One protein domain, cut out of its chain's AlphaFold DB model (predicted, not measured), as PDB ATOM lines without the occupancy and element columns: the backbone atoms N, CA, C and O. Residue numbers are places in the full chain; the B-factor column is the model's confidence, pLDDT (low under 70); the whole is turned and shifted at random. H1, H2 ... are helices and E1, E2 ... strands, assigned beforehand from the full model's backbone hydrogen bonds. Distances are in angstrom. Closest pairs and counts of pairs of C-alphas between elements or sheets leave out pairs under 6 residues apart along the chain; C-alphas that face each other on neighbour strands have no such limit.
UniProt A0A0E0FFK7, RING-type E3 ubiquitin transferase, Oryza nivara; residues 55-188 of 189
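What this domain is: This is residues 55 to 188 of the 189 residues of the protein "RING-type E3 ubiquitin transferase" of Oryza nivara (UniProt A0A0E0FFK7). Here is one strongly twisted sheet of seven strands built round the long hairpin E3 and E4, with E2 and then E1 beside E3, E6 and E7 on the other side of E4, and E5 beyond E6. H1 covers one face over E1, E2 and E3, and H2 lies away from the sheet. The printed part has 134 residues, ordered H1, E1 to E7, H2; it is compact, with a radius of gyration of the C-alphas of 15.3 A and spans of 39 by 35 by 29 A. The branched sheet is mixed; so is the class, helices and strands, with under half of the residues in named elements.

Where its parts are: Find C-alpha 61 at (211.001, 238.214, 186.775), where H1, residues 61 to 72, begins its 15.3 A. Next come E1, residues 75 to 79, and E2, 93 to 97, each 12.9 A. E3, 102 to 110, covers 25.7 A; E4, 116 to 124, 25.2 A; E5, 136 to 141, 16.6 A; E6, 148 to 156, 25.3 A. After E7, 170 to 173, H2, 180 to 186, ends at C-alpha 186, (223.491, 220.075, 162.018).

How they stand to each other: H1 is on the sheet at a height of 9.4 A; its closest C-alphas to E2 are Ala 65 and Ile 94, 6.7 A. E1 and E2 are parallel: see N 77 and O 94, 2.9 A. E2, E3 and E4 form a meander, each strand the antiparallel neighbour of the one before: N 95 and O 103, 2.8 A; N 106 and O 120, 2.8 A. Beside E4, E6 is parallel, N 123 and O 154, 2.8 A, and E7 antiparallel, N 119 and O 170, 2.7 A. E5 and E6 form a hairpin: N 140 and O 149, 2.8 A. Every O i to N i+4 pair of H1 is within hydrogen-bond range; in H2, 0 of 3 are, beside 2 of 4 O i to N i+3 pairs.

The domain as a whole: The printed part has no cut; the C-alphas farthest apart are those of His 128 and Arg 188, 44.8 A. The long links are E1 to E2, E4 to E5 and E6 to E7. Look for pLDDT under 70 at residues 111 to 114, 129 to 133, 143 to 147, 163 to 167 and 180 to 188.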
ATOM      1  N   CYS A  55     225.005 241.982 194.473       94.31
ATOM      2  CA  CYS A  55     224.299 242.776 193.464       94.31
ATOM      3  C   CYS A  55     223.104 243.544 194.060       94.31
ATOM      4  O   CYS A  55     222.927 244.730 193.793       94.31
ATOM      5  N   GLY A  56     222.283 242.867 194.871       93.56
ATOM      6  CA  GLY A  56     221.144 243.476 195.567       93.56
ATOM      7  C   GLY A  56     219.963 243.872 194.674       93.56
ATOM      8  O   GLY A  56     219.019 244.491 195.162       93.56
ATOM      9  N   PHE A  57     219.982 243.532 193.380       95.12
ATOM     10  CA  PHE A  57     218.846 243.786 192.499       95.12
ATOM     11  C   PHE A  57     217.634 242.933 192.898       95.12
ATOM     12  O   PHE A  57     217.761 241.729 193.129       95.12
ATOM     13  N   ALA A  58     216.458 243.564 192.914       94.25
ATOM     14  CA  ALA A  58     215.168 242.926 193.129       94.25
ATOM     15  C   ALA A  58     214.109 243.567 192.218       94.25
ATOM     16  O   ALA A  58     214.073 244.790 192.067       94.25
ATOM     17  N   GLY A  59     213.243 242.756 191.615       93.06
ATOM     18  CA  GLY A  59     212.147 243.233 190.770       93.06
ATOM     19  C   GLY A  59     211.388 242.094 190.098       93.06
ATOM     20  O   GLY A  59     211.691 240.930 190.330       93.06
ATOM     21  N   ALA A  60     210.410 242.418 189.250       90.94
ATOM     22  CA  ALA A  60     209.664 241.413 188.487       90.94
ATOM     23  C   ALA A  60     210.598 240.487 187.679       90.94
ATOM     24  O   ALA A  60     211.660 240.932 187.228       90.94
ATOM     25  N   ALA A  61     210.186 239.237 187.444       91.50
ATOM     26  CA  ALA A  61     211.001 238.214 186.775       91.50
ATOM     27  C   ALA A  61     211.577 238.686 185.422       91.50
ATOM     28  O   ALA A  61     212.779 238.569 185.183       91.50
ATOM     29  N   ASP A  62     210.766 239.337 184.578       91.94
ATOM     30  CA  ASP A  62     211.216 239.925 183.304       91.94
ATOM     31  C   ASP A  62     212.299 241.002 183.490       91.94
ATOM     32  O   ASP A  62     213.257 241.103 182.714       91.94
ATOM     33  N   SER A  63     212.165 241.828 184.529       93.75
ATOM     34  CA  SER A  63     213.163 242.847 184.856       93.75
ATOM     35  C   SER A  63     214.445 242.228 185.402       93.75
ATOM     36  O   SER A  63     215.525 242.715 185.064       93.75
ATOM     37  N   LEU A  64     214.350 241.135 186.162       94.94
ATOM     38  CA  LEU A  64     215.505 240.356 186.597       94.94
ATOM     39  C   LEU A  64     216.234 239.708 185.412       94.94
ATOM     40  O   LEU A  64     217.450 239.850 185.308       94.94
ATOM     41  N   ALA A  65     215.526 239.075 184.476       94.88
ATOM     42  CA  ALA A  65     216.141 238.501 183.277       94.88
ATOM     43  C   ALA A  65     216.891 239.563 182.455       94.88
ATOM     44  O   ALA A  65     218.046 239.372 182.059       94.88
ATOM     45  N   ARG A  66     216.274 240.734 182.249       95.81
ATOM     46  CA  ARG A  66     216.930 241.868 181.581       95.81
ATOM     47  C   ARG A  66     218.160 242.342 182.351       95.81
ATOM     48  O   ARG A  66     219.202 242.575 181.750       95.81
ATOM     49  N   HIS A  67     218.058 242.452 183.670       96.88
ATOM     50  CA  HIS A  67     219.173 242.821 184.532       96.88
ATOM     51  C   HIS A  67     220.346 241.831 184.416       96.88
ATOM     52  O   HIS A  67     221.477 242.262 184.209       96.88
ATOM     53  N   LEU A  68     220.088 240.523 184.478       95.56
ATOM     54  CA  LEU A  68     221.115 239.479 184.372       95.56
ATOM     55  C   LEU A  68     221.854 239.533 183.032       95.56
ATOM     56  O   LEU A  68     223.083 239.490 182.995       95.56
ATOM     57  N   THR A  69     221.120 239.707 181.935       95.69
ATOM     58  CA  THR A  69     221.730 239.843 180.603       95.69
ATOM     59  C   THR A  69     222.543 241.136 180.470       95.69
ATOM     60  O   THR A  69     223.689 241.098 180.032       95.69
ATOM     61  N   ALA A  70     222.005 242.278 180.908       97.00
ATOM     62  CA  ALA A  70     222.631 243.587 180.706       97.00
ATOM     63  C   ALA A  70     223.776 243.902 181.685       97.00
ATOM     64  O   ALA A  70     224.707 244.619 181.327       97.00
ATOM     65  N   ARG A  71     223.701 243.423 182.932       97.06
ATOM     66  CA  ARG A  71     224.662 243.760 184.002       97.06
ATOM     67  C   ARG A  71     225.628 242.628 184.318       97.06
ATOM     68  O   ARG A  71     226.744 242.908 184.740       97.06
ATOM     69  N   HIS A  72     225.212 241.379 184.116       95.06
ATOM     70  CA  HIS A  72     226.024 240.198 184.419       95.06
ATOM     71  C   HIS A  72     226.431 239.403 183.174       95.06
ATOM     72  O   HIS A  72     227.097 238.380 183.309       95.06
ATOM     73  N   GLY A  73     226.057 239.862 181.973       93.31
ATOM     74  CA  GLY A  73     226.459 239.234 180.715       93.31
ATOM     75  C   GLY A  73     225.900 237.826 180.527       93.31
ATOM     76  O   GLY A  73     226.478 237.042 179.778       93.31
ATOM     77  N   TRP A  74     224.809 237.479 181.219       94.75
ATOM     78  CA  TRP A  74     224.161 236.185 181.023       94.75
ATOM     79  C   TRP A  74     223.679 236.059 179.579       94.75
ATOM     80  O   TRP A  74     223.181 237.022 178.986       94.75
ATOM     81  N   GLY A  75     223.791 234.853 179.027       93.06
ATOM     82  CA  GLY A  75     223.204 234.528 177.735       93.06
ATOM     83  C   GLY A  75     221.681 234.640 177.776       93.06
ATOM     84  O   GLY A  75     221.057 234.576 178.838       93.06
ATOM     85  N   ARG A  76     221.060 234.762 176.602       93.81
ATOM     86  CA  ARG A  76     219.604 234.699 176.455       93.81
ATOM     87  C   ARG A  76     219.241 233.817 175.275       93.81
ATOM     88  O   ARG A  76     219.715 234.062 174.168       93.81
ATOM     89  N   LEU A  77     218.357 232.857 175.506       93.94
ATOM     90  CA  LEU A  77     217.839 231.947 174.493       93.94
ATOM     91  C   LEU A  77     216.312 231.906 174.573       93.94
ATOM     92  O   LEU A  77     215.748 231.897 175.664       93.94
ATOM     93  N   ARG A  78     215.641 231.904 173.420       94.12
ATOM     94  CA  ARG A  78     214.199 231.635 173.343       94.12
ATOM     95  C   ARG A  78     213.998 230.139 173.137       94.12
ATOM     96  O   ARG A  78     214.749 229.544 172.369       94.12
ATOM     97  N   VAL A  79     213.026 229.563 173.828       92.56
ATOM     98  CA  VAL A  79     212.713 228.131 173.774       92.56
ATOM     99  C   VAL A  79     211.210 227.936 173.616       92.56
ATOM    100  O   VAL A  79     210.435 228.748 174.109       92.56
ATOM    101  N   ALA A  80     210.822 226.852 172.953       92.69
ATOM    102  CA  ALA A  80     209.442 226.395 172.862       92.69
ATOM    103  C   ALA A  80     209.306 225.080 173.637       92.69
ATOM    104  O   ALA A  80     210.239 224.273 173.673       92.69
ATOM    105  N   TYR A  81     208.159 224.856 174.274       90.50
ATOM    106  CA  TYR A  81     207.896 223.597 174.969       90.50
ATOM    107  C   TYR A  81     207.835 222.429 173.980       90.50
ATOM    108  O   TYR A  81     207.272 222.559 172.898       90.50
ATOM    109  N   GLY A  82     208.422 221.290 174.356       88.88
ATOM    110  CA  GLY A  82     208.499 220.098 173.503       88.88
ATOM    111  C   GLY A  82     209.586 220.149 172.420       88.88
ATOM    112  O   GLY A  82     209.916 219.110 171.853       88.88
ATOM    113  N   GLU A  83     210.191 221.314 172.178       88.94
ATOM    114  CA  GLU A  83     211.243 221.491 171.179       88.94
ATOM    115  C   GLU A  83     212.643 221.394 171.791       88.94
ATOM    116  O   GLU A  83     212.920 221.879 172.891       88.94
ATOM    117  N   ALA A  84     213.566 220.779 171.052       87.56
ATOM    118  CA  ALA A  84     214.946 220.639 171.500       87.56
ATOM    119  C   ALA A  84     215.729 221.947 171.304       87.56
ATOM    120  O   ALA A  84     215.781 222.500 170.206       87.56
ATOM    121  N   ALA A  85     216.427 222.391 172.350       86.75
ATOM    122  CA  ALA A  85     217.309 223.553 172.304       86.75
ATOM    123  C   ALA A  85     218.725 223.197 172.776       86.75
ATOM    124  O   ALA A  85     218.912 222.455 173.739       86.75
ATOM    125  N   VAL A  86     219.741 223.755 172.111       87.00
ATOM    126  CA  VAL A  86     221.142 223.621 172.535       87.00
ATOM    127  C   VAL A  86     221.480 224.761 173.488       87.00
ATOM    128  O   VAL A  86     221.428 225.929 173.103       87.00
ATOM    129  N   VAL A  87     221.851 224.421 174.723       84.81
ATOM    130  CA  VAL A  87     222.159 225.396 175.778       84.81
ATOM    131  C   VAL A  87     223.651 225.345 176.128       84.81
ATOM    132  O   VAL A  87     224.209 224.255 176.270       84.81
ATOM    133  N   PRO A  88     224.329 226.497 176.285       83.12
ATOM    134  CA  PRO A  88     225.708 226.526 176.760       83.12
ATOM    135  C   PRO A  88     225.820 226.026 178.207       83.12
ATOM    136  O   PRO A  88     225.214 226.588 179.112       83.12
ATOM    137  N   VAL A  89     226.654 225.013 178.434       79.50
ATOM    138  CA  VAL A  89     226.848 224.401 179.763       79.50
ATOM    139  C   VAL A  89     227.744 225.251 180.679       79.50
ATOM    140  O   VAL A  89     227.636 225.198 181.896       79.50
ATOM    141  N   GLN A  90     228.655 226.044 180.112       76.75
ATOM    142  CA  GLN A  90     229.690 226.756 180.879       76.75
ATOM    143  C   GLN A  90     229.374 228.230 181.143       76.75
ATOM    144  O   GLN A  90     230.115 228.895 181.866       76.75
ATOM    145  N   SER A  91     228.303 228.759 180.553       82.19
ATOM    146  CA  SER A  91     227.924 230.164 180.691       82.19
ATOM    147  C   SER A  91     226.469 230.275 181.125       82.19
ATOM    148  O   SER A  91     225.600 229.694 180.464       82.19
ATOM    149  N   PRO A  92     226.175 231.042 182.187       89.06
ATOM    150  CA  PRO A  92     224.817 231.160 182.675       89.06
ATOM    151  C   PRO A  92     223.931 231.787 181.597       89.06
ATOM    152  O   PRO A  92     224.287 232.795 180.980       89.06
ATOM    153  N   THR A  93     222.787 231.158 181.347       91.75
ATOM    154  CA  THR A  93     221.870 231.535 180.268       91.75
ATOM    155  C   THR A  93     220.447 231.600 180.802       91.75
ATOM    156  O   THR A  93     220.012 230.707 181.528       91.75
ATOM    157  N   ILE A  94     219.725 232.655 180.433       94.69
ATOM    158  CA  ILE A  94     218.281 232.754 180.617       94.69
ATOM    159  C   ILE A  94     217.580 232.106 179.428       94.69
ATOM    160  O   ILE A  94     217.809 232.497 178.282       94.69
ATOM    161  N   LEU A  95     216.700 231.153 179.712       94.69
ATOM    162  CA  LEU A  95     215.791 230.555 178.746       94.69
ATOM    163  C   LEU A  95     214.431 231.242 178.888       94.69
ATOM    164  O   LEU A  95     213.893 231.315 179.989       94.69
ATOM    165  N   ARG A  96     213.883 231.770 177.796       95.38
ATOM    166  CA  ARG A  96     212.561 232.404 177.787       95.38
ATOM    167  C   ARG A  96     211.605 231.587 176.933       95.38
ATOM    168  O   ARG A  96     211.846 231.461 175.732       95.38
ATOM    169  N   ALA A  97     210.568 231.054 177.566       93.56
ATOM    170  CA  ALA A  97     209.503 230.322 176.902       93.56
ATOM    171  C   ALA A  97     208.537 231.267 176.173       93.56
ATOM    172  O   ALA A  97     208.530 232.483 176.405       93.56
ATOM    173  N   ASP A  98     207.726 230.708 175.279       90.94
ATOM    174  CA  ASP A  98     206.796 231.475 174.446       90.94
ATOM    175  C   ASP A  98     205.625 232.081 175.230       90.94
ATOM    176  O   ASP A  98     205.134 233.148 174.864       90.94
ATOM    177  N   ASP A  99     205.241 231.466 176.348       90.88
ATOM    178  CA  ASP A  99     204.254 232.002 177.295       90.88
ATOM    179  C   ASP A  99     204.823 233.112 178.204       90.88
ATOM    180  O   ASP A  99     204.125 233.659 179.056       90.88
ATOM    181  N   GLY A 100     206.097 233.471 178.015       89.88
ATOM    182  CA  GLY A 100     206.790 234.508 178.771       89.88
ATOM    183  C   GLY A 100     207.516 234.007 180.017       89.88
ATOM    184  O   GLY A 100     208.238 234.799 180.627       89.88
ATOM    185  N   ARG A 101     207.403 232.722 180.378       91.69
ATOM    186  CA  ARG A 101     208.120 232.164 181.531       91.69
ATOM    187  C   ARG A 101     209.622 232.169 181.328       91.69
ATOM    188  O   ARG A 101     210.148 232.088 180.214       91.69
ATOM    189  N   ILE A 102     210.322 232.277 182.448       94.06
ATOM    190  CA  ILE A 102     211.765 232.451 182.495       94.06
ATOM    191  C   ILE A 102     212.355 231.281 183.260       94.06
ATOM    192  O   ILE A 102     211.993 231.031 184.406       94.06
ATOM    193  N   PHE A 103     213.311 230.606 182.639       93.44
ATOM    194  CA  PHE A 103     214.025 229.487 183.225       93.44
ATOM    195  C   PHE A 103     215.528 229.742 183.222       93.44
ATOM    196  O   PHE A 103     216.061 230.504 182.409       93.44
ATOM    197  N   HIS A 104     216.224 229.064 184.123       92.06
ATOM    198  CA  HIS A 104     217.675 229.011 184.132       92.06
ATOM    199  C   HIS A 104     218.140 227.569 184.296       92.06
ATOM    200  O   HIS A 104     217.676 226.869 185.194       92.06
ATOM    201  N   LEU A 105     219.058 227.142 183.428       89.12
ATOM    202  CA  LEU A 105     219.754 225.866 183.547       89.12
ATOM    203  C   LEU A 105     221.086 226.095 184.271       89.12
ATOM    204  O   LEU A 105     222.005 226.707 183.722       89.12
ATOM    205  N   SER A 106     221.180 225.582 185.490       86.62
ATOM    206  CA  SER A 106     222.402 225.525 186.280       86.62
ATOM    207  C   SER A 106     223.175 224.261 185.926       86.62
ATOM    208  O   SER A 106     222.646 223.151 186.021       86.62
ATOM    209  N   CYS A 107     224.444 224.423 185.564       85.50
ATOM    210  CA  CYS A 107     225.353 223.320 185.282       85.50
ATOM    211  C   CYS A 107     226.548 223.375 186.235       85.50
ATOM    212  O   CYS A 107     227.291 224.357 186.263       85.50
ATOM    213  N   THR A 108     226.751 222.317 187.012       84.81
ATOM    214  CA  THR A 108     227.868 222.190 187.948       84.81
ATOM    215  C   THR A 108     228.675 220.944 187.626       84.81
ATOM    216  O   THR A 108     228.159 219.843 187.464       84.81
ATOM    217  N   ARG A 109     229.987 221.125 187.498       82.88
ATOM    218  CA  ARG A 109     230.908 220.033 187.201       82.88
ATOM    219  C   ARG A 109     231.184 219.256 188.487       82.88
ATOM    220  O   ARG A 109     231.689 219.835 189.452       82.88
ATOM    221  N   GLU A 110     230.864 217.970 188.513       80.56
ATOM    222  CA  GLU A 110     231.102 217.123 189.679       80.56
ATOM    223  C   GLU A 110     232.576 216.696 189.725       80.56
ATOM    224  O   GLU A 110     233.162 216.267 188.728       80.56
ATOM    225  N   ARG A 111     233.212 216.850 190.892       64.56
ATOM    226  CA  ARG A 111     234.594 216.408 191.114       64.56
ATOM    227  C   ARG A 111     234.572 214.967 191.628       64.56
ATOM    228  O   ARG A 111     234.308 214.747 192.803       64.56
ATOM    229  N   GLY A 112     234.843 214.002 190.748       62.75
ATOM    230  CA  GLY A 112     234.889 212.568 191.064       62.75
ATOM    231  C   GLY A 112     235.288 211.701 189.861       62.75
ATOM    232  O   GLY A 112     235.225 212.161 188.717       62.75
ATOM    233  N   GLY A 113     235.746 210.470 190.127       49.47
ATOM    234  CA  GLY A 113     236.329 209.528 189.159       49.47
ATOM    235  C   GLY A 113     235.327 209.013 188.125       49.47
ATOM    236  O   GLY A 113     234.782 207.928 188.273       49.47
ATOM    237  N   GLY A 114     235.085 209.824 187.098       62.22
ATOM    238  CA  GLY A 114     234.175 209.533 185.989       62.22
ATOM    239  C   GLY A 114     233.874 210.754 185.116       62.22
ATOM    240  O   GLY A 114     233.622 210.580 183.934       62.22
ATOM    241  N   GLY A 115     233.987 211.976 185.661       76.50
ATOM    242  CA  GLY A 115     233.745 213.224 184.924       76.50
ATOM    243  C   GLY A 115     232.277 213.392 184.518       76.50
ATOM    244  O   GLY A 115     231.778 212.720 183.621       76.50
ATOM    245  N   GLY A 116     231.566 214.308 185.167       83.38
ATOM    246  CA  GLY A 116     230.161 214.549 184.871       83.38
ATOM    247  C   GLY A 116     229.756 215.980 185.163       83.38
ATOM    248  O   GLY A 116     230.334 216.667 186.010       83.38
ATOM    249  N   THR A 117     228.732 216.420 184.450       86.19
ATOM    250  CA  THR A 117     228.087 217.704 184.661       86.19
ATOM    251  C   THR A 117     226.687 217.456 185.201       86.19
ATOM    252  O   THR A 117     225.820 216.941 184.494       86.19
ATOM    253  N   ALA A 118     226.471 217.836 186.458       87.06
ATOM    254  CA  ALA A 118     225.148 217.907 187.050       87.06
ATOM    255  C   ALA A 118     224.414 219.123 186.480       87.06
ATOM    256  O   ALA A 118     224.918 220.245 186.482       87.06
ATOM    257  N   MET A 119     223.218 218.883 185.973       87.50
ATOM    258  CA  MET A 119     222.328 219.865 185.385       87.50
ATOM    259  C   MET A 119     221.065 219.948 186.226       87.50
ATOM    260  O   MET A 119     220.568 218.941 186.723       87.50
ATOM    261  N   SER A 120     220.562 221.161 186.394       88.94
ATOM    262  CA  SER A 120     219.320 221.441 187.107       88.94
ATOM    263  C   SER A 120     218.672 222.670 186.511       88.94
ATOM    264  O   SER A 120     219.367 223.624 186.166       88.94
ATOM    265  N   MET A 121     217.355 222.648 186.363       89.69
ATOM    266  CA  MET A 121     216.613 223.766 185.807       89.69
ATOM    267  C   MET A 121     215.667 224.325 186.858       89.69
ATOM    268  O   MET A 121     215.009 223.573 187.568       89.69
ATOM    269  N   VAL A 122     215.593 225.651 186.921       90.94
ATOM    270  CA  VAL A 122     214.665 226.377 187.793       90.94
ATOM    271  C   VAL A 122     213.782 227.302 186.968       90.94
ATOM    272  O   VAL A 122     214.241 227.881 185.978       90.94
ATOM    273  N   CYS A 123     212.529 227.460 187.384       92.56
ATOM    274  CA  CYS A 123     211.616 228.480 186.884       92.56
ATOM    275  C   CYS A 123     211.747 229.723 187.768       92.56
ATOM    276  O   CYS A 123     211.417 229.693 188.954       92.56
ATOM    277  N   ILE A 124     212.214 230.830 187.195       92.12
ATOM    278  CA  ILE A 124     212.366 232.099 187.907       92.12
ATOM    279  C   ILE A 124     211.001 232.783 187.948       92.12
ATOM    280  O   ILE A 124     210.529 233.317 186.941       92.12
ATOM    281  N   ARG A 125     210.374 232.759 189.121       90.25
ATOM    282  CA  ARG A 125     209.057 233.344 189.386       90.25
ATOM    283  C   ARG A 125     208.957 233.753 190.856       90.25
ATOM    284  O   ARG A 125     209.698 233.211 191.668       90.25
ATOM    285  N   PRO A 126     208.077 234.690 191.227       87.94
ATOM    286  CA  PRO A 126     207.829 234.966 192.637       87.94
ATOM    287  C   PRO A 126     207.355 233.702 193.379       87.94
ATOM    288  O   PRO A 126     206.773 232.807 192.764       87.94
ATOM    289  N   ASP A 127     207.623 233.621 194.684       81.62
ATOM    290  CA  ASP A 127     207.388 232.394 195.465       81.62
ATOM    291  C   ASP A 127     205.889 232.094 195.639       81.62
ATOM    292  O   ASP A 127     205.496 230.941 195.821       81.62
ATOM    293  N   HIS A 128     205.042 233.121 195.534       71.81
ATOM    294  CA  HIS A 128     203.616 233.028 195.824       71.81
ATOM    295  C   HIS A 128     202.725 233.597 194.709       71.81
ATOM    296  O   HIS A 128     201.979 234.551 194.919       71.81
ATOM    297  N   VAL A 129     202.803 233.004 193.515       67.44
ATOM    298  CA  VAL A 129     201.964 233.362 192.351       67.44
ATOM    299  C   VAL A 129     200.934 232.267 192.073       67.44
ATOM    300  O   VAL A 129     201.218 231.077 192.248       67.44
ATOM    301  N   ALA A 130     199.758 232.652 191.569       56.91
ATOM    302  CA  ALA A 130     198.819 231.718 190.948       56.91
ATOM    303  C   ALA A 130     199.530 230.894 189.845       56.91
ATOM    304  O   ALA A 130     200.134 231.455 188.934       56.91
ATOM    305  N   GLY A 131     199.504 229.559 189.945       56.22
ATOM    306  CA  GLY A 131     200.278 228.659 189.070       56.22
ATOM    307  C   GLY A 131     201.537 228.058 189.711       56.22
ATOM    308  O   GLY A 131     202.301 227.370 189.036       56.22
ATOM    309  N   ALA A 132     201.768 228.256 191.014       58.34
ATOM    310  CA  ALA A 132     202.803 227.531 191.767       58.34
ATOM    311  C   ALA A 132     202.680 225.994 191.658       58.34
ATOM    312  O   ALA A 132     203.691 225.302 191.732       58.34
ATOM    313  N   GLU A 133     201.469 225.486 191.415       62.75
ATOM    314  CA  GLU A 133     201.163 224.062 191.212       62.75
ATOM    315  C   GLU A 133     201.514 223.542 189.811       62.75
ATOM    316  O   GLU A 133     201.448 222.341 189.565       62.75
ATOM    317  N   GLU A 134     201.877 224.419 188.873       74.38
ATOM    318  CA  GLU A 134     202.303 223.983 187.549       74.38
ATOM    319  C   GLU A 134     203.652 223.280 187.643       74.38
ATOM    320  O   GLU A 134     204.670 223.869 188.033       74.38
ATOM    321  N   GLU A 135     203.639 222.015 187.248       82.00
ATOM    322  CA  GLU A 135     204.806 221.161 187.215       82.00
ATOM    323  C   GLU A 135     205.433 221.216 185.820       82.00
ATOM    324  O   GLU A 135     204.802 220.894 184.810       82.00
ATOM    325  N   PHE A 136     206.692 221.641 185.756       86.81
ATOM    326  CA  PHE A 136     207.479 221.571 184.532       86.81
ATOM    327  C   PHE A 136     208.524 220.474 184.675       86.81
ATOM    328  O   PHE A 136     209.071 220.247 185.753       86.81
ATOM    329  N   THR A 137     208.862 219.844 183.558       89.88
ATOM    330  CA  THR A 137     209.988 218.914 183.481       89.88
ATOM    331  C   THR A 137     210.878 219.273 182.308       89.88
ATOM    332  O   THR A 137     210.392 219.785 181.299       89.88
ATOM    333  N   TYR A 138     212.164 218.962 182.409       89.38
ATOM    334  CA  TYR A 138     213.102 219.085 181.298       89.38
ATOM    335  C   TYR A 138     213.711 217.724 180.972       89.38
ATOM    336  O   TYR A 138     213.985 216.935 181.875       89.38
ATOM    337  N   GLU A 139     213.930 217.470 179.682       88.69
ATOM    338  CA  GLU A 139     214.646 216.295 179.187       88.69
ATOM    339  C   GLU A 139     216.029 216.716 178.683       88.69
ATOM    340  O   GLU A 139     216.158 217.652 177.888       88.69
ATOM    341  N   VAL A 140     217.075 216.011 179.115       86.88
ATOM    342  CA  VAL A 140     218.422 216.169 178.566       86.88
ATOM    343  C   VAL A 140     218.709 215.027 177.608       86.88
ATOM    344  O   VAL A 140     218.725 213.857 177.994       86.88
ATOM    345  N   ARG A 141     218.964 215.388 176.349       82.12
ATOM    346  CA  ARG A 141     219.342 214.460 175.282       82.12
ATOM    347  C   ARG A 141     220.813 214.616 174.950       82.12
ATOM    348  O   ARG A 141     221.265 215.701 174.585       82.12
ATOM    349  N   THR A 142     221.555 213.520 175.045       75.50
ATOM    350  CA  THR A 142     222.966 213.500 174.651       75.50
ATOM    351  C   THR A 142     223.120 213.437 173.133       75.50
ATOM    352  O   THR A 142     222.216 213.013 172.409       75.50
ATOM    353  N   ALA A 143     224.294 213.835 172.635       68.00
ATOM    354  CA  ALA A 143     224.609 213.882 171.203       68.00
ATOM    355  C   ALA A 143     224.331 212.561 170.459       68.00
ATOM    356  O   ALA A 143     223.975 212.560 169.280       68.00
ATOM    357  N   CYS A 144     224.497 211.439 171.159       62.34
ATOM    358  CA  CYS A 144     224.351 210.089 170.633       62.34
ATOM    359  C   CYS A 144     222.948 209.489 170.825       62.34
ATOM    360  O   CYS A 144     222.765 208.325 170.488       62.34
ATOM    361  N   GLN A 145     221.984 210.234 171.393       65.31
ATOM    362  CA  GLN A 145     220.648 209.744 171.787       65.31
ATOM    363  C   GLN A 145     220.667 208.497 172.697       65.31
ATOM    364  O   GLN A 145     219.632 207.874 172.910       65.31
ATOM    365  N   ARG A 146     221.828 208.126 173.261       57.94
ATOM    366  CA  ARG A 146     221.968 206.931 174.111       57.94
ATOM    367  C   ARG A 146     221.418 207.144 175.516       57.94
ATOM    368  O   ARG A 146     221.171 206.164 176.207       57.94
ATOM    369  N   LEU A 147     221.266 208.400 175.936       65.31
ATOM    370  CA  LEU A 147     220.777 208.760 177.259       65.31
ATOM    371  C   LEU A 147     219.682 209.819 177.128       65.31
ATOM    372  O   LEU A 147     219.899 210.871 176.518       65.31
ATOM    373  N   GLN A 148     218.529 209.516 177.717       73.62
ATOM    374  CA  GLN A 148     217.439 210.449 177.968       73.62
ATOM    375  C   GLN A 148     217.243 210.496 179.475       73.62
ATOM    376  O   GLN A 148     217.125 209.458 180.126       73.62
ATOM    377  N   MET A 149     217.278 211.696 180.035       77.56
ATOM    378  CA  MET A 149     217.115 211.906 181.465       77.56
ATOM    379  C   MET A 149     216.121 213.033 181.673       77.56
ATOM    380  O   MET A 149     216.208 214.046 180.983       77.56
ATOM    381  N   GLN A 150     215.207 212.859 182.623       84.50
ATOM    382  CA  GLN A 150     214.156 213.820 182.924       84.50
ATOM    383  C   GLN A 150     214.183 214.178 184.407       84.50
ATOM    384  O   GLN A 150     214.445 213.323 185.252       84.50
ATOM    385  N   ALA A 151     213.915 215.441 184.718       83.44
ATOM    386  CA  ALA A 151     213.745 215.915 186.085       83.44
ATOM    387  C   ALA A 151     212.708 217.041 186.144       83.44
ATOM    388  O   ALA A 151     212.466 217.729 185.147       83.44
ATOM    389  N   ALA A 152     212.107 217.212 187.322       84.88
ATOM    390  CA  ALA A 152     211.198 218.312 187.614       84.88
ATOM    391  C   ALA A 152     211.947 219.652 187.706       84.88
ATOM    392  O   ALA A 152     213.157 219.698 187.945       84.88
ATOM    393  N   VAL A 153     211.213 220.739 187.497       80.50
ATOM    394  CA  VAL A 153     211.692 222.118 187.589       80.50
ATOM    395  C   VAL A 153     210.997 222.789 188.762       80.50
ATOM    396  O   VAL A 153     209.772 222.890 188.800       80.50
ATOM    397  N   GLU A 154     211.787 223.314 189.686       85.19
ATOM    398  CA  GLU A 154     211.267 224.033 190.843       85.19
ATOM    399  C   GLU A 154     211.089 225.524 190.540       85.19
ATOM    400  O   GLU A 154     211.872 226.142 189.810       85.19
ATOM    401  N   GLY A 155     210.035 226.110 191.107       86.81
ATOM    402  CA  GLY A 155     209.822 227.553 191.093       86.81
ATOM    403  C   GLY A 155     210.647 228.243 192.172       86.81
ATOM    404  O   GLY A 155     210.710 227.756 193.294       86.81
ATOM    405  N   THR A 156     211.253 229.389 191.860       88.94
ATOM    406  CA  THR A 156     212.005 230.160 192.856       88.94
ATOM    407  C   THR A 156     212.055 231.651 192.540       88.94
ATOM    408  O   THR A 156     212.320 232.057 191.402       88.94
ATOM    409  N   SER A 157     211.912 232.479 193.578       89.38
ATOM    410  CA  SER A 157     212.208 233.912 193.510       89.38
ATOM    411  C   SER A 157     213.708 234.215 193.550       89.38
ATOM    412  O   SER A 157     214.102 235.372 193.400       89.38
ATOM    413  N   LEU A 158     214.562 233.205 193.775       90.31
ATOM    414  CA  LEU A 158     216.005 233.331 194.021       90.31
ATOM    415  C   LEU A 158     216.359 234.195 195.243       90.31
ATOM    416  O   LEU A 158     217.509 234.613 195.391       90.31
ATOM    417  N   ARG A 159     215.405 234.436 196.152       88.69
ATOM    418  CA  ARG A 159     215.600 235.204 197.394       88.69
ATOM    419  C   ARG A 159     216.784 234.713 198.227       88.69
ATOM    420  O   ARG A 159     217.520 235.533 198.775       88.69
ATOM    421  N   TYR A 160     216.978 233.399 198.292       84.38
ATOM    422  CA  TYR A 160     218.064 232.749 199.037       84.38
ATOM    423  C   TYR A 160     219.247 232.337 198.137       84.38
ATOM    424  O   TYR A 160     220.193 231.683 198.566       84.38
ATOM    425  N   GLY A 161     219.244 232.790 196.879       82.06
ATOM    426  CA  GLY A 161     220.244 232.445 195.874       82.06
ATOM    427  C   GLY A 161     219.974 231.108 195.178       82.06
ATOM    428  O   GLY A 161     218.940 230.477 195.364       82.06
ATOM    429  N   MET A 162     220.918 230.680 194.330       75.56
ATOM    430  CA  MET A 162     220.743 229.491 193.477       75.56
ATOM    431  C   MET A 162     220.875 228.147 194.205       75.56
ATOM    432  O   MET A 162     220.386 227.146 193.696       75.56
ATOM    433  N   LYS A 163     221.561 228.090 195.355       66.38
ATOM    434  CA  LYS A 163     221.879 226.814 196.022       66.38
ATOM    435  C   LYS A 163     220.656 226.129 196.630       66.38
ATOM    436  O   LYS A 163     220.614 224.907 196.639       66.38
ATOM    437  N   ASP A 164     219.683 226.913 197.074       60.72
ATOM    438  CA  ASP A 164     218.499 226.399 197.767       60.72
ATOM    439  C   ASP A 164     217.355 226.061 196.796       60.72
ATOM    440  O   ASP A 164     216.364 225.462 197.194       60.72
ATOM    441  N   ALA A 165     217.491 226.432 195.519       60.72
ATOM    442  CA  ALA A 165     216.453 226.279 194.501       60.72
ATOM    443  C   ALA A 165     216.547 224.977 193.685       60.72
ATOM    444  O   ALA A 165     215.787 224.797 192.740       60.72
ATOM    445  N   VAL A 166     217.534 224.123 193.966       65.88
ATOM    446  CA  VAL A 166     217.842 222.945 193.148       65.88
ATOM    447  C   VAL A 166     217.766 221.684 194.003       65.88
ATOM    448  O   VAL A 166     218.728 221.366 194.703       65.88
ATOM    449  N   GLN A 167     216.665 220.933 193.912       66.75
ATOM    450  CA  GLN A 167     216.550 219.602 194.525       66.75
ATOM    451  C   GLN A 167     216.578 218.501 193.457       66.75
ATOM    452  O   GLN A 167     217.274 217.497 193.627       66.75
ATOM    453  N   ALA A 168     215.911 218.707 192.315       76.94
ATOM    454  CA  ALA A 168     215.920 217.763 191.195       76.94
ATOM    455  C   ALA A 168     217.055 218.044 190.184       76.94
ATOM    456  O   ALA A 168     217.170 219.133 189.613       76.94
ATOM    457  N   ARG A 169     217.905 217.040 189.924       82.88
ATOM    458  CA  ARG A 169     219.055 217.165 189.014       82.88
ATOM    459  C   ARG A 169     219.329 215.910 188.198       82.88
ATOM    460  O   ARG A 169     219.029 214.794 188.609       82.88
ATOM    461  N   VAL A 170     219.968 216.130 187.060       85.69
ATOM    462  CA  VAL A 170     220.383 215.125 186.087       85.69
ATOM    463  C   VAL A 170     221.899 215.204 185.928       85.69
ATOM    464  O   VAL A 170     222.413 216.287 185.673       85.69
ATOM    465  N   THR A 171     222.630 214.093 186.031       86.31
ATOM    466  CA  THR A 171     224.084 214.087 185.781       86.31
ATOM    467  C   THR A 171     224.389 213.490 184.417       86.31
ATOM    468  O   THR A 171     224.114 212.320 184.168       86.31
ATOM    469  N   VAL A 172     225.003 214.291 183.545       83.94
ATOM    470  CA  VAL A 172     225.430 213.867 182.210       83.94
ATOM    471  C   VAL A 172     226.945 213.658 182.202       83.94
ATOM    472  O   VAL A 172     227.672 214.581 182.582       83.94
ATOM    473  N   PRO A 173     227.444 212.491 181.758       84.62
ATOM    474  CA  PRO A 173     228.872 212.278 181.539       84.62
ATOM    475  C   PRO A 173     229.463 213.315 180.577       84.62
ATOM    476  O   PRO A 173     228.857 213.659 179.560       84.62
ATOM    477  N   ASP A 174     230.649 213.835 180.892       81.62
ATOM    478  CA  ASP A 174     231.238 214.948 180.131       81.62
ATOM    479  C   ASP A 174     231.551 214.602 178.667       81.62
ATOM    480  O   ASP A 174     231.542 215.474 177.798       81.62
ATOM    481  N   ASP A 175     231.841 213.333 178.389       81.12
ATOM    482  CA  ASP A 175     232.110 212.799 177.053       81.12
ATOM    483  C   ASP A 175     230.855 212.732 176.166       81.12
ATOM    484  O   ASP A 175     230.968 212.642 174.944       81.12
ATOM    485  N   MET A 176     229.663 212.833 176.761       80.69
ATOM    486  CA  MET A 176     228.379 212.846 176.058       80.69
ATOM    487  C   MET A 176     227.848 214.260 175.761       80.69
ATOM    488  O   MET A 176     226.811 214.403 175.100       80.69
ATOM    489  N   LEU A 177     228.544 215.303 176.227       78.06
ATOM    490  CA  LEU A 177     228.210 216.699 175.947       78.06
ATOM    491  C   LEU A 177     228.611 217.084 174.516       78.06
ATOM    492  O   LEU A 177     229.713 216.787 174.056       78.06
ATOM    493  N   LEU A 178     227.723 217.800 173.819       75.19
ATOM    494  CA  LEU A 178     227.998 218.318 172.476       75.19
ATOM    495  C   LEU A 178     229.170 219.304 172.503       75.19
ATOM    496  O   LEU A 178     229.162 220.272 173.270       75.19
ATOM    497  N   ARG A 179     230.154 219.112 171.618       73.75
ATOM    498  CA  ARG A 179     231.243 220.078 171.439       73.75
ATOM    499  C   ARG A 179     230.816 221.150 170.442       73.75
ATOM    500  O   ARG A 179     230.027 220.915 169.531       73.75
ATOM    501  N   GLN A 180     231.379 222.349 170.574       58.91
ATOM    502  CA  GLN A 180     231.009 223.522 169.768       58.91
ATOM    503  C   GLN A 180     231.123 223.295 168.239       58.91
ATOM    504  O   GLN A 180     230.441 223.961 167.458       58.91
ATOM    505  N   GLY A 181     231.957 222.342 167.803       57.75
ATOM    506  CA  GLY A 181     232.091 221.928 166.401       57.75
ATOM    507  C   GLY A 181     230.941 221.061 165.868       57.75
ATOM    508  O   GLY A 181     230.655 221.118 164.672       57.75
ATOM    509  N   ASP A 182     230.242 220.322 166.732       57.66
ATOM    510  CA  ASP A 182     229.170 219.391 166.347       57.66
ATOM    511  C   ASP A 182     227.884 220.139 165.969       57.66
ATOM    512  O   ASP A 182     227.166 219.757 165.043       57.66
ATOM    513  N   VAL A 183     227.639 221.280 166.623       55.09
ATOM    514  CA  VAL A 183     226.480 222.155 166.380       55.09
ATOM    515  C   VAL A 183     226.499 222.733 164.958       55.09
ATOM    516  O   VAL A 183     225.456 222.848 164.319       55.09
ATOM    517  N   ARG A 184     227.686 223.041 164.412       44.31
ATOM    518  CA  ARG A 184     227.838 223.632 163.067       44.31
ATOM    519  C   ARG A 184     227.537 222.663 161.920       44.31
ATOM    520  O   ARG A 184     227.321 223.121 160.801       44.31
ATOM    521  N   ARG A 185     227.554 221.348 162.160       45.88
ATOM    522  CA  ARG A 185     227.240 220.342 161.129       45.88
ATOM    523  C   ARG A 185     225.737 220.105 160.977       45.88
ATOM    524  O   ARG A 185     225.301 219.834 159.867       45.88
ATOM    525  N   ARG A 186     224.953 220.263 162.051       47.72
ATOM    526  CA  ARG A 186     223.491 220.075 162.018       47.72
ATOM    527  C   ARG A 186     222.715 221.253 161.424       47.72
ATOM    528  O   ARG A 186     221.608 221.044 160.968       47.72
ATOM    529  N   SER A 187     223.277 222.463 161.381       40.53
ATOM    530  CA  SER A 187     222.633 223.629 160.745       40.53
ATOM    531  C   SER A 187     222.840 223.722 159.225       40.53
ATOM    532  O   SER A 187     222.437 224.707 158.611       40.53
ATOM    533  N   ARG A 188     223.515 222.734 158.620       39.78
ATOM    534  CA  ARG A 188     223.786 222.645 157.173       39.78
ATOM    535  C   ARG A 188     223.145 221.416 156.509       39.78
ATOM    536  O   ARG A 188     223.467 221.144 155.356       39.78
TER     537      ARG A 188